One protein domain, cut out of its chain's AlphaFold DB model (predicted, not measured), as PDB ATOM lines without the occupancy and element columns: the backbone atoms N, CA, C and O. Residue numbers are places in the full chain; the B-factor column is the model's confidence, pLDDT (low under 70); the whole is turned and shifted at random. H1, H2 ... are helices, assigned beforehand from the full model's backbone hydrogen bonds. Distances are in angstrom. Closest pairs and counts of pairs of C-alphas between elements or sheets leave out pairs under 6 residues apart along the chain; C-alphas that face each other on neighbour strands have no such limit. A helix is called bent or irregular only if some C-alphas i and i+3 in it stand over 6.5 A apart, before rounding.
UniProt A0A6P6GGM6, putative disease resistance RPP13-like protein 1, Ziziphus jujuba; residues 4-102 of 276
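AT A GLANCE: This is residues 4 to 102 of the 276 residues of the protein "putative disease resistance RPP13-like protein 1" of Ziziphus jujuba (UniProt A0A6P6GGM6). What does the model look like? It is a long helical hairpin of H2 and H3, H2 the longer arm, with the short helix H1 folding back from the beginning of H2 to make a V with it. At the other end of the hairpin a long link joins H2 to H3, and its residues 56 to 66 stick out. What is it made of? The printed part has 99 residues with three named helices, in the order H1, H2, H3, and no named strand; its class is all helix. How is the whole shaped? It is an extended rod with a radius of gyration of the C-alphas of 20.1 A, spanning 66 by 21 by 19 A.

HOW THE PARTS SIT: What does the longest helix touch? H2, residues 21 to 55, touches H3, residues 77 to 100, with its residues 26 to 40 alone; the closest C-alphas, those of Val 33 and Ile 87, are 6.2 A apart. The two form a helical hairpin, running opposite ways at a shallow tilt of 20 degrees. Where is the remaining helix? H1, residues 4 to 16, touches H2, which meets it with residues 23 to 27 alone; the closest C-alphas, those of Ala 13 and Val 23, are 6.1 A apart. H1 and H2 run opposite ways at a steep tilt of 47 degrees. H1 and H3 are apart, but only just, with their closest C-alphas at 8.3 A. What do the backbone N and O atoms show? In H2 every O i to N i+4 pair is within hydrogen-bond range, against 8 of 9 in H1 and 18 of 20 in H3.

IN THESE COORDINATES: Where does H2 run? Its C-alphas go from Arg 21 at (190.289, 215.474, 262.344) to Gly 55 at (197.681, 212.020, 211.824), a length of 51.2 A. How long are the other two helices? H3, from Lys 77 to Val 100, is 35.9 A long, and its last C-alpha is at (202.256, 209.017, 262.555). H1, from Leu 4 to Lys 16, is 18.6 A long and begins at C-alpha (195.670, 195.786, 248.436). Is H3 irregular? It is, but only just: C-alphas 96 and 99 are 6.7 A apart, and its line is a rough one.

THE WHOLE: How large is it? The two C-alphas farthest apart, those of Lys 19 and Ser 61, are 66.7 A apart. What links the helices? The link from H1 to H2 is tight, with 4 residues; that from H2 to H3 is long, with 21 residues, of which 56 to 66 stand free. The printed part has no cut. Where is confidence low? The mean pLDDT of the printed part is 70.1, and 35 residues are under 70, namely 4 to 8, 11 and 50 to 78.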
ATOM      1  N   LEU A   4     196.392 196.227 247.241       43.94
ATOM      2  CA  LEU A   4     195.670 195.786 248.436       43.94
ATOM      3  C   LEU A   4     196.111 196.545 249.704       43.94
ATOM      4  O   LEU A   4     195.301 196.950 250.535       43.94
ATOM      5  N   SER A   5     197.416 196.814 249.836       55.16
ATOM      6  CA  SER A   5     197.967 197.573 250.960       55.16
ATOM      7  C   SER A   5     197.475 199.016 251.018       55.16
ATOM      8  O   SER A   5     197.462 199.583 252.112       55.16
ATOM      9  N   ALA A   6     197.134 199.616 249.880       63.91
ATOM     10  CA  ALA A   6     196.577 200.958 249.824       63.91
ATOM     11  C   ALA A   6     195.089 200.955 250.204       63.91
ATOM     12  O   ALA A   6     194.664 201.812 250.976       63.91
ATOM     13  N   GLU A   7     194.329 199.952 249.758       59.22
ATOM     14  CA  GLU A   7     192.896 199.814 250.054       59.22
ATOM     15  C   GLU A   7     192.607 199.689 251.552       59.22
ATOM     16  O   GLU A   7     191.730 200.375 252.075       59.22
ATOM     17  N   TRP A   8     193.376 198.882 252.288       65.06
ATOM     18  CA  TRP A   8     193.167 198.752 253.737       65.06
ATOM     19  C   TRP A   8     193.445 200.047 254.494       65.06
ATOM     20  O   TRP A   8     192.734 200.385 255.438       65.06
ATOM     21  N   VAL A   9     194.473 200.781 254.073       70.81
ATOM     22  CA  VAL A   9     194.828 202.072 254.672       70.81
ATOM     23  C   VAL A   9     193.746 203.100 254.380       70.81
ATOM     24  O   VAL A   9     193.400 203.880 255.265       70.81
ATOM     25  N   LEU A  10     193.192 203.072 253.167       74.06
ATOM     26  CA  LEU A  10     192.087 203.931 252.778       74.06
ATOM     27  C   LEU A  10     190.845 203.626 253.621       74.06
ATOM     28  O   LEU A  10     190.294 204.544 254.220       74.06
ATOM     29  N   ASN A  11     190.467 202.354 253.761       68.31
ATOM     30  CA  ASN A  11     189.319 201.935 254.568       68.31
ATOM     31  C   ASN A  11     189.465 202.319 256.051       68.31
ATOM     32  O   ASN A  11     188.553 202.909 256.630       68.31
ATOM     33  N   ASP A  12     190.626 202.052 256.660       73.50
ATOM     34  CA  ASP A  12     190.914 202.438 258.051       73.50
ATOM     35  C   ASP A  12     190.872 203.968 258.229       73.50
ATOM     36  O   ASP A  12     190.337 204.477 259.221       73.50
ATOM     37  N   ALA A  13     191.377 204.725 257.247       79.12
ATOM     38  CA  ALA A  13     191.286 206.181 257.242       79.12
ATOM     39  C   ALA A  13     189.835 206.670 257.090       79.12
ATOM     40  O   ALA A  13     189.425 207.592 257.803       79.12
ATOM     41  N   GLU A  14     189.037 206.047 256.218       74.38
ATOM     42  CA  GLU A  14     187.635 206.403 256.003       74.38
ATOM     43  C   GLU A  14     186.773 206.194 257.252       74.38
ATOM     44  O   GLU A  14     185.886 207.006 257.518       74.38
ATOM     45  N   GLU A  15     187.041 205.160 258.050       74.00
ATOM     46  CA  GLU A  15     186.335 204.928 259.315       74.00
ATOM     47  C   GLU A  15     186.792 205.908 260.405       74.00
ATOM     48  O   GLU A  15     185.980 206.495 261.133       74.00
ATOM     49  N   LYS A  16     188.105 206.147 260.505       78.69
ATOM     50  CA  LYS A  16     188.682 207.020 261.536       78.69
ATOM     51  C   LYS A  16     188.402 208.503 261.304       78.69
ATOM     52  O   LYS A  16     188.308 209.237 262.291       78.69
ATOM     53  N   GLN A  17     188.202 208.963 260.064       78.56
ATOM     54  CA  GLN A  17     187.946 210.385 259.755       78.56
ATOM     55  C   GLN A  17     186.696 210.959 260.452       78.56
ATOM     56  O   GLN A  17     186.538 212.181 260.576       78.56
ATOM     57  N   ILE A  18     185.770 210.088 260.870       73.94
ATOM     58  CA  ILE A  18     184.542 210.477 261.571       73.94
ATOM     59  C   ILE A  18     184.894 211.064 262.940       73.94
ATOM     60  O   ILE A  18     184.310 212.063 263.353       73.94
ATOM     61  N   LYS A  19     185.883 210.473 263.619       76.44
ATOM     62  CA  LYS A  19     186.280 210.820 264.992       76.44
ATOM     63  C   LYS A  19     187.613 211.568 265.065       76.44
ATOM     64  O   LYS A  19     187.864 212.246 266.055       76.44
ATOM     65  N   ASN A  20     188.463 211.457 264.042       81.12
ATOM     66  CA  ASN A  20     189.805 212.034 264.015       81.12
ATOM     67  C   ASN A  20     189.943 213.072 262.883       81.12
ATOM     68  O   ASN A  20     189.894 212.743 261.695       81.12
ATOM     69  N   ARG A  21     190.141 214.339 263.270       85.69
ATOM     70  CA  ARG A  21     190.289 215.474 262.344       85.69
ATOM     71  C   ARG A  21     191.577 215.401 261.520       85.69
ATOM     72  O   ARG A  21     191.554 215.789 260.354       85.69
ATOM     73  N   ASP A  22     192.661 214.897 262.095       84.75
ATOM     74  CA  ASP A  22     193.951 214.792 261.411       84.75
ATOM     75  C   ASP A  22     193.902 213.707 260.334       84.75
ATOM     76  O   ASP A  22     194.337 213.940 259.209       84.75
ATOM     77  N   VAL A  23     193.241 212.578 260.622       84.44
ATOM     78  CA  VAL A  23     192.947 211.541 259.617       84.44
ATOM     79  C   VAL A  23     192.047 212.084 258.506       84.44
ATOM     80  O   VAL A  23     192.294 211.813 257.336       84.44
ATOM     81  N   ARG A  24     191.036 212.901 258.837       82.25
ATOM     82  CA  ARG A  24     190.188 213.549 257.823       82.25
ATOM     83  C   ARG A  24     190.993 214.466 256.903       82.25
ATOM     84  O   ARG A  24     190.797 214.429 255.694       82.25
ATOM     85  N   LYS A  25     191.889 215.282 257.466       86.31
ATOM     86  CA  LYS A  25     192.756 216.178 256.690       86.31
ATOM     87  C   LYS A  25     193.723 215.386 255.809       86.31
ATOM     88  O   LYS A  25     193.881 215.709 254.640       86.31
ATOM     89  N   TRP A  26     194.322 214.334 256.356       89.62
ATOM     90  CA  TRP A  26     195.196 213.435 255.609       89.62
ATOM     91  C   TRP A  26     194.473 212.778 254.430       89.62
ATOM     92  O   TRP A  26     194.971 212.810 253.309       89.62
ATOM     93  N   LEU A  27     193.262 212.261 254.659       83.00
ATOM     94  CA  LEU A  27     192.448 211.635 253.620       83.00
ATOM     95  C   LEU A  27     192.018 212.641 252.541       83.00
ATOM     96  O   LEU A  27     191.974 212.287 251.367       83.00
ATOM     97  N   ALA A  28     191.717 213.885 252.922       83.69
ATOM     98  CA  ALA A  28     191.415 214.952 251.969       83.69
ATOM     99  C   ALA A  28     192.621 215.263 251.069       83.69
ATOM    100  O   ALA A  28     192.467 215.299 249.853       83.69
ATOM    101  N   ASN A  29     193.820 215.389 251.649       85.12
ATOM    102  CA  ASN A  29     195.048 215.608 250.882       85.12
ATOM    103  C   ASN A  29     195.348 214.434 249.938       85.12
ATOM    104  O   ASN A  29     195.762 214.646 248.804       85.12
ATOM    105  N   LEU A  30     195.130 213.190 250.387       85.50
ATOM    106  CA  LEU A  30     195.302 212.008 249.537       85.50
ATOM    107  C   LEU A  30     194.353 212.045 248.334       85.50
ATOM    108  O   LEU A  30     194.781 211.797 247.213       85.50
ATOM    109  N   LYS A  31     193.081 212.386 248.563       78.62
ATOM    110  CA  LYS A  31     192.067 212.514 247.507       78.62
ATOM    111  C   LYS A  31     192.411 213.606 246.500       78.62
ATOM    112  O   LYS A  31     192.207 213.402 245.313       78.62
ATOM    113  N   GLU A  32     192.954 214.726 246.966       86.56
ATOM    114  CA  GLU A  32     193.423 215.815 246.106       86.56
ATOM    115  C   GLU A  32     194.543 215.342 245.167       86.56
ATOM    116  O   GLU A  32     194.461 215.542 243.963       86.56
ATOM    117  N   VAL A  33     195.542 214.626 245.696       86.62
ATOM    118  CA  VAL A  33     196.649 214.088 244.886       86.62
ATOM    119  C   VAL A  33     196.172 213.053 243.867       86.62
ATOM    120  O   VAL A  33     196.669 213.033 242.744       86.62
ATOM    121  N   ILE A  34     195.212 212.200 244.239       81.06
ATOM    122  CA  ILE A  34     194.614 211.226 243.311       81.06
ATOM    123  C   ILE A  34     193.849 211.952 242.199       81.06
ATOM    124  O   ILE A  34     194.020 211.617 241.035       81.06
ATOM    125  N   TYR A  35     193.071 212.980 242.543       76.69
ATOM    126  CA  TYR A  35     192.338 213.779 241.563       76.69
ATOM    127  C   TYR A  35     193.275 214.468 240.563       76.69
ATOM    128  O   TYR A  35     193.009 214.475 239.365       76.69
ATOM    129  N   ASP A  36     194.407 214.995 241.031       82.38
ATOM    130  CA  ASP A  36     195.416 215.590 240.151       82.38
ATOM    131  C   ASP A  36     196.060 214.552 239.213       82.38
ATOM    132  O   ASP A  36     196.380 214.872 238.069       82.38
ATOM    133  N   ALA A  37     196.212 213.305 239.670       81.38
ATOM    134  CA  ALA A  37     196.694 212.205 238.839       81.38
ATOM    135  C   ALA A  37     195.672 211.776 237.775       81.38
ATOM    136  O   ALA A  37     196.060 211.578 236.623       81.38
ATOM    137  N   ASP A  38     194.389 211.683 238.133       72.81
ATOM    138  CA  ASP A  38     193.307 211.379 237.189       72.81
ATOM    139  C   ASP A  38     193.185 212.479 236.121       72.81
ATOM    140  O   ASP A  38     193.158 212.184 234.930       72.81
ATOM    141  N   ASN A  39     193.229 213.753 236.525       82.19
ATOM    142  CA  ASN A  39     193.209 214.878 235.585       82.19
ATOM    143  C   ASN A  39     194.390 214.836 234.604       82.19
ATOM    144  O   ASN A  39     194.224 215.137 233.422       82.19
ATOM    145  N   LEU A  40     195.585 214.470 235.081       84.12
ATOM    146  CA  LEU A  40     196.758 214.326 234.221       84.12
ATOM    147  C   LEU A  40     196.597 213.160 233.236       84.12
ATOM    148  O   LEU A  40     197.003 213.271 232.082       84.12
ATOM    149  N   LEU A  41     196.003 212.049 233.673       78.81
ATOM    150  CA  LEU A  41     195.704 210.917 232.800       78.81
ATOM    151  C   LEU A  41     194.706 211.310 231.702       78.81
ATOM    152  O   LEU A  41     194.919 210.972 230.538       78.81
ATOM    153  N   ASP A  42     193.663 212.062 232.048       77.00
ATOM    154  CA  ASP A  42     192.682 212.574 231.088       77.00
ATOM    155  C   ASP A  42     193.307 213.562 230.092       77.00
ATOM    156  O   ASP A  42     193.015 213.494 228.895       77.00
ATOM    157  N   GLU A  43     194.210 214.440 230.547       80.25
ATOM    158  CA  GLU A  43     194.996 215.331 229.681       80.25
ATOM    159  C   GLU A  43     195.832 214.520 228.678       80.25
ATOM    160  O   GLU A  43     195.813 214.801 227.477       80.25
ATOM    161  N   ILE A  44     196.499 213.460 229.152       76.31
ATOM    162  CA  ILE A  44     197.300 212.569 228.304       76.31
ATOM    163  C   ILE A  44     196.427 211.850 227.269       76.31
ATOM    164  O   ILE A  44     196.775 211.820 226.087       76.31
ATOM    165  N   ASN A  45     195.293 211.294 227.696       73.50
ATOM    166  CA  ASN A  45     194.362 210.585 226.817       73.50
ATOM    167  C   ASN A  45     193.757 211.517 225.759       73.50
ATOM    168  O   ASN A  45     193.657 211.146 224.589       73.50
ATOM    169  N   THR A  46     193.388 212.738 226.150       75.88
ATOM    170  CA  THR A  46     192.814 213.744 225.243       75.88
ATOM    171  C   THR A  46     193.809 214.140 224.155       75.88
ATOM    172  O   THR A  46     193.457 214.207 222.977       75.88
ATOM    173  N   GLU A  47     195.066 214.371 224.528       71.44
ATOM    174  CA  GLU A  47     196.120 214.750 223.587       71.44
ATOM    175  C   GLU A  47     196.522 213.578 222.671       71.44
ATOM    176  O   GLU A  47     196.748 213.776 221.476       71.44
ATOM    177  N   ALA A  48     196.525 212.342 223.186       72.81
ATOM    178  CA  ALA A  48     196.741 211.143 222.376       72.81
ATOM    179  C   ALA A  48     195.668 210.982 221.283       72.81
ATOM    180  O   ALA A  48     196.011 210.746 220.123       72.81
ATOM    181  N   LEU A  49     194.389 211.185 221.627       70.75
ATOM    182  CA  LEU A  49     193.281 211.171 220.664       70.75
ATOM    183  C   LEU A  49     193.395 212.303 219.632       70.75
ATOM    184  O   LEU A  49     193.112 212.090 218.453       70.75
ATOM    185  N   ARG A  50     193.843 213.501 220.037       69.75
ATOM    186  CA  ARG A  50     194.084 214.612 219.099       69.75
ATOM    187  C   ARG A  50     195.142 214.244 218.056       69.75
ATOM    188  O   ARG A  50     194.922 214.469 216.869       69.75
ATOM    189  N   CYS A  51     196.249 213.640 218.488       66.38
ATOM    190  CA  CYS A  51     197.328 213.209 217.596       66.38
ATOM    191  C   CYS A  51     196.875 212.149 216.581       66.38
ATOM    192  O   CYS A  51     197.336 212.156 215.442       66.38
ATOM    193  N   GLU A  52     195.979 211.242 216.978       68.12
ATOM    194  CA  GLU A  52     195.414 210.220 216.090       68.12
ATOM    195  C   GLU A  52     194.558 210.855 214.982       68.12
ATOM    196  O   GLU A  52     194.750 210.563 213.802       68.12
ATOM    197  N   ILE A  53     193.696 211.811 215.342       66.00
ATOM    198  CA  ILE A  53     192.827 212.530 214.396       66.00
ATOM    199  C   ILE A  53     193.641 213.413 213.436       66.00
ATOM    200  O   ILE A  53     193.351 213.475 212.240       66.00
ATOM    201  N   GLU A  54     194.665 214.104 213.940       64.25
ATOM    202  CA  GLU A  54     195.530 214.965 213.125       64.25
ATOM    203  C   GLU A  54     196.452 214.147 212.199       64.25
ATOM    204  O   GLU A  54     196.730 214.573 211.076       64.25
ATOM    205  N   GLY A  55     196.864 212.944 212.617       56.91
ATOM    206  CA  GLY A  55     197.681 212.020 211.824       56.91
ATOM    207  C   GLY A  55     196.945 211.344 210.659       56.91
ATOM    208  O   GLY A  55     197.585 210.966 209.676       56.91
ATOM    209  N   GLU A  56     195.616 211.223 210.715       50.88
ATOM    210  CA  GLU A  56     194.798 210.672 209.621       50.88
ATOM    211  C   GLU A  56     194.517 211.681 208.485       50.88
ATOM    212  O   GLU A  56     194.082 211.290 207.398       50.88
ATOM    213  N   SER A  57     194.792 212.977 208.691       45.06
ATOM    214  CA  SER A  57     194.468 214.049 207.733       45.06
ATOM    215  C   SER A  57     195.545 214.321 206.665       45.06
ATOM    216  O   SER A  57     195.266 215.061 205.714       45.06
ATOM    217  N   GLU A  58     196.754 213.759 206.759       41.28
ATOM    218  CA  GLU A  58     197.834 214.007 205.789       41.28
ATOM    219  C   GLU A  58     198.200 212.751 204.985       41.28
ATOM    220  O   GLU A  58     198.730 211.767 205.495       41.28
ATOM    221  N   ASN A  59     197.931 212.787 203.677       41.69
ATOM    222  CA  ASN A  59     198.137 211.649 202.790       41.69
ATOM    223  C   ASN A  59     199.534 211.643 202.130       41.69
ATOM    224  O   ASN A  59     200.026 212.659 201.639       41.69
ATOM    225  N   THR A  60     200.044 210.421 201.942       43.88
ATOM    226  CA  THR A  60     201.025 209.943 200.938       43.88
ATOM    227  C   THR A  60     202.546 210.200 201.103       43.88
ATOM    228  O   THR A  60     203.117 211.198 200.678       43.88
ATOM    229  N   SER A  61     203.228 209.116 201.517       40.78
ATOM    230  CA  SER A  61     204.357 208.492 200.787       40.78
ATOM    231  C   SER A  61     205.818 208.859 201.086       40.78
ATOM    232  O   SER A  61     206.679 208.414 200.326       40.78
ATOM    233  N   GLN A  62     206.172 209.534 202.188       40.06
ATOM    234  CA  GLN A  62     207.608 209.743 202.495       40.06
ATOM    235  C   GLN A  62     208.047 209.727 203.969       40.06
ATOM    236  O   GLN A  62     209.189 210.071 204.257       40.06
ATOM    237  N   GLN A  63     207.219 209.260 204.910       41.31
ATOM    238  CA  GLN A  63     207.531 209.365 206.348       41.31
ATOM    239  C   GLN A  63     207.570 208.035 207.118       41.31
ATOM    240  O   GLN A  63     207.519 208.024 208.344       41.31
ATOM    241  N   VAL A  64     207.737 206.899 206.433       39.19
ATOM    242  CA  VAL A  64     207.727 205.558 207.067       39.19
ATOM    243  C   VAL A  64     208.862 205.357 208.097       39.19
ATOM    244  O   VAL A  64     208.836 204.400 208.860       39.19
ATOM    245  N   LEU A  65     209.830 206.276 208.196       39.28
ATOM    246  CA  LEU A  65     210.877 206.241 209.229       39.28
ATOM    247  C   LEU A  65     210.581 207.082 210.484       39.28
ATOM    248  O   LEU A  65     211.280 206.909 211.479       39.28
ATOM    249  N   ASN A  66     209.531 207.912 210.495       39.66
ATOM    250  CA  ASN A  66     209.187 208.734 211.664       39.66
ATOM    251  C   ASN A  66     208.018 208.172 212.492       39.66
ATOM    252  O   ASN A  66     207.925 208.473 213.677       39.66
ATOM    253  N   PHE A  67     207.192 207.283 211.930       35.91
ATOM    254  CA  PHE A  67     206.018 206.716 212.619       35.91
ATOM    255  C   PHE A  67     206.336 205.774 213.791       35.91
ATOM    256  O   PHE A  67     205.465 205.491 214.607       35.91
ATOM    257  N   ILE A  68     207.576 205.291 213.909       41.09
ATOM    258  CA  ILE A  68     207.987 204.425 215.030       41.09
ATOM    259  C   ILE A  68     208.514 205.266 216.213       41.09
ATOM    260  O   ILE A  68     208.664 204.763 217.325       41.09
ATOM    261  N   SER A  69     208.720 206.576 216.018       40.31
ATOM    262  CA  SER A  69     209.167 207.506 217.064       40.31
ATOM    263  C   SER A  69     207.992 208.286 217.659       40.31
ATOM    264  O   SER A  69     207.928 209.506 217.602       40.31
ATOM    265  N   THR A  70     207.096 207.488 218.242       42.47
ATOM    266  CA  THR A  70     206.317 207.732 219.463       42.47
ATOM    267  C   THR A  70     205.288 208.884 219.509       42.47
ATOM    268  O   THR A  70     205.633 210.050 219.318       42.47
ATOM    269  N   PRO A  71     204.052 208.595 219.987       42.97
ATOM    270  CA  PRO A  71     203.071 209.607 220.416       42.97
ATOM    271  C   PRO A  71     203.639 210.604 221.442       42.97
ATOM    272  O   PRO A  71     203.121 211.695 221.612       42.97
ATOM    273  N   PHE A  72     204.742 210.248 222.107       41.47
ATOM    274  CA  PHE A  72     205.431 211.042 223.124       41.47
ATOM    275  C   PHE A  72     206.129 212.321 222.627       41.47
ATOM    276  O   PHE A  72     206.580 213.098 223.466       41.47
ATOM    277  N   THR A  73     206.265 212.554 221.316       48.19
ATOM    278  CA  THR A  73     206.936 213.763 220.793       48.19
ATOM    279  C   THR A  73     206.008 214.971 220.623       48.19
ATOM    280  O   THR A  73     206.506 216.095 220.588       48.19
ATOM    281  N   ALA A  74     204.686 214.763 220.581       48.59
ATOM    282  CA  ALA A  74     203.678 215.830 220.534       48.59
ATOM    283  C   ALA A  74     203.339 216.407 221.921       48.59
ATOM    284  O   ALA A  74     202.808 217.511 222.038       48.59
ATOM    285  N   PHE A  75     203.689 215.686 222.988       52.59
ATOM    286  CA  PHE A  75     203.547 216.179 224.349       52.59
ATOM    287  C   PHE A  75     204.619 217.227 224.643       52.59
ATOM    288  O   PHE A  75     205.797 217.034 224.324       52.59
ATOM    289  N   ASN A  76     204.255 218.280 225.378       61.81
ATOM    290  CA  ASN A  76     205.230 219.050 226.147       61.81
ATOM    291  C   ASN A  76     205.768 218.146 227.267       61.81
ATOM    292  O   ASN A  76     205.402 218.278 228.429       61.81
ATOM    293  N   LYS A  77     206.629 217.194 226.898       62.78
ATOM    294  CA  LYS A  77     207.221 216.180 227.772       62.78
ATOM    295  C   LYS A  77     207.757 216.759 229.092       62.78
ATOM    296  O   LYS A  77     207.490 216.138 230.115       62.78
ATOM    297  N   PRO A  78     208.406 217.945 229.118       68.19
ATOM    298  CA  PRO A  78     208.844 218.558 230.373       68.19
ATOM    299  C   PRO A  78     207.696 218.951 231.318       68.19
ATOM    300  O   PRO A  78     207.868 218.886 232.530       68.19
ATOM    301  N   ASP A  79     206.534 219.348 230.789       78.00
ATOM    302  CA  ASP A  79     205.363 219.737 231.589       78.00
ATOM    303  C   ASP A  79     204.719 218.509 232.248       78.00
ATOM    304  O   ASP A  79     204.557 218.476 233.467       78.00
ATOM    305  N   VAL A  80     204.465 217.454 231.467       78.44
ATOM    306  CA  VAL A  80     203.932 216.176 231.977       78.44
ATOM    307  C   VAL A  80     204.889 215.550 232.994       78.44
ATOM    308  O   VAL A  80     204.454 215.122 234.059       78.44
ATOM    309  N   GLU A  81     206.194 215.538 232.708       78.00
ATOM    310  CA  GLU A  81     207.222 215.027 233.622       78.00
ATOM    311  C   GLU A  81     207.219 215.797 234.952       78.00
ATOM    312  O   GLU A  81     207.173 215.180 236.014       78.00
ATOM    313  N   SER A  82     207.126 217.132 234.909       83.75
ATOM    314  CA  SER A  82     207.046 217.953 236.123       83.75
ATOM    315  C   SER A  82     205.767 217.720 236.941       83.75
ATOM    316  O   SER A  82     205.820 217.676 238.172       83.75
ATOM    317  N   LYS A  83     204.617 217.508 236.282       84.75
ATOM    318  CA  LYS A  83     203.347 217.176 236.951       84.75
ATOM    319  C   LYS A  83     203.415 215.796 237.618       84.75
ATOM    320  O   LYS A  83     202.976 215.655 238.758       84.75
ATOM    321  N   ILE A  84     204.018 214.802 236.954       85.94
ATOM    322  CA  ILE A  84     204.259 213.465 237.527       85.94
ATOM    323  C   ILE A  84     205.164 213.562 238.759       85.94
ATOM    324  O   ILE A  84     204.851 212.965 239.790       85.94
ATOM    325  N   GLU A  85     206.265 214.312 238.679       86.62
ATOM    326  CA  GLU A  85     207.176 214.509 239.811       86.62
ATOM    327  C   GLU A  85     206.477 215.177 241.002       86.62
ATOM    328  O   GLU A  85     206.653 214.742 242.144       86.62
ATOM    329  N   GLU A  86     205.636 216.187 240.762       89.12
ATOM    330  CA  GLU A  86     204.892 216.865 241.826       89.12
ATOM    331  C   GLU A  86     203.853 215.947 242.489       89.12
ATOM    332  O   GLU A  86     203.749 215.925 243.722       89.12
ATOM    333  N   ILE A  87     203.127 215.143 241.703       87.50
ATOM    334  CA  ILE A  87     202.215 214.110 242.220       87.50
ATOM    335  C   ILE A  87     202.991 213.113 243.084       87.50
ATOM    336  O   ILE A  87     202.587 212.833 244.214       87.50
ATOM    337  N   HIS A  88     204.132 212.618 242.593       82.31
ATOM    338  CA  HIS A  88     204.965 211.658 243.316       82.31
ATOM    339  C   HIS A  88     205.457 212.233 244.647       82.31
ATOM    340  O   HIS A  88     205.314 211.607 245.697       82.31
ATOM    341  N   ARG A  89     205.965 213.469 244.629       88.94
ATOM    342  CA  ARG A  89     206.457 214.177 245.815       88.94
ATOM    343  C   ARG A  89     205.356 214.386 246.856       88.94
ATOM    344  O   ARG A  89     205.585 214.183 248.050       88.94
ATOM    345  N   ARG A  90     204.159 214.808 246.432       89.12
ATOM    346  CA  ARG A  90     203.010 214.985 247.336       89.12
ATOM    347  C   ARG A  90     202.547 213.649 247.905       89.12
ATOM    348  O   ARG A  90     202.278 213.576 249.105       89.12
ATOM    349  N   LEU A  91     202.517 212.596 247.088       84.81
ATOM    350  CA  LEU A  91     202.178 211.251 247.538       84.81
ATOM    351  C   LEU A  91     203.174 210.752 248.594       84.81
ATOM    352  O   LEU A  91     202.743 210.281 249.643       84.81
ATOM    353  N   ASP A  92     204.480 210.938 248.391       84.12
ATOM    354  CA  ASP A  92     205.513 210.554 249.360       84.12
ATOM    355  C   ASP A  92     205.331 211.239 250.720       84.12
ATOM    356  O   ASP A  92     205.403 210.587 251.765       84.12
ATOM    357  N   ILE A  93     205.026 212.540 250.730       85.88
ATOM    358  CA  ILE A  93     204.740 213.285 251.967       85.88
ATOM    359  C   ILE A  93     203.530 212.683 252.696       85.88
ATOM    360  O   ILE A  93     203.555 212.516 253.917       85.88
ATOM    361  N   ILE A  94     202.471 212.346 251.960       84.12
ATOM    362  CA  ILE A  94     201.251 211.754 252.524       84.12
ATOM    363  C   ILE A  94     201.543 210.355 253.076       84.12
ATOM    364  O   ILE A  94     201.104 210.018 254.180       84.12
ATOM    365  N   LEU A  95     202.331 209.555 252.359       80.62
ATOM    366  CA  LEU A  95     202.722 208.214 252.782       80.62
ATOM    367  C   LEU A  95     203.577 208.227 254.052       80.62
ATOM    368  O   LEU A  95     203.372 207.379 254.916       80.62
ATOM    369  N   GLN A  96     204.458 209.213 254.224       82.75
ATOM    370  CA  GLN A  96     205.251 209.375 255.450       82.75
ATOM    371  C   GLN A  96     204.397 209.743 256.677       82.75
ATOM    372  O   GLN A  96     204.748 209.408 257.807       82.75
ATOM    373  N   GLN A  97     203.252 210.407 256.482       79.94
ATOM    374  CA  GLN A  97     202.343 210.788 257.573       79.94
ATOM    375  C   GLN A  97     201.472 209.628 258.072       79.94
ATOM    376  O   GLN A  97     200.941 209.683 259.182       79.94
ATOM    377  N   LYS A  98     201.332 208.570 257.268       74.62
ATOM    378  CA  LYS A  98     200.480 207.412 257.559       74.62
ATOM    379  C   LYS A  98     200.803 206.763 258.908       74.62
ATOM    380  O   LYS A  98     199.892 206.519 259.703       74.62
ATOM    381  N   ASP A  99     202.084 206.511 259.172       75.06
ATOM    382  CA  ASP A  99     202.528 205.824 260.393       75.06
ATOM    383  C   ASP A  99     202.317 206.701 261.637       75.06
ATOM    384  O   ASP A  99     201.919 206.207 262.693       75.06
ATOM    385  N   VAL A 100     202.485 208.021 261.492       78.38
ATOM    386  CA  VAL A 100     202.256 209.017 262.555       78.38
ATOM    387  C   VAL A 100     200.780 209.080 262.953       78.38
ATOM    388  O   VAL A 100     200.453 209.240 264.127       78.38
ATOM    389  N   LEU A 101     199.876 208.911 261.987       74.50
ATOM    390  CA  LEU A 101     198.428 208.906 262.210       74.50
ATOM    391  C   LEU A 101     197.903 207.572 262.761       74.50
ATOM    392  O   LEU A 101     196.701 207.429 262.998       74.50
ATOM    393  N   GLY A 102     198.786 206.588 262.967       72.56
ATOM    394  CA  GLY A 102     198.409 205.260 263.438       72.56
ATOM    395  C   GLY A 102     197.438 204.559 262.485       72.56
ATOM    396  O   GLY A 102     196.568 203.803 262.941       72.56
TER     397      GLY A 102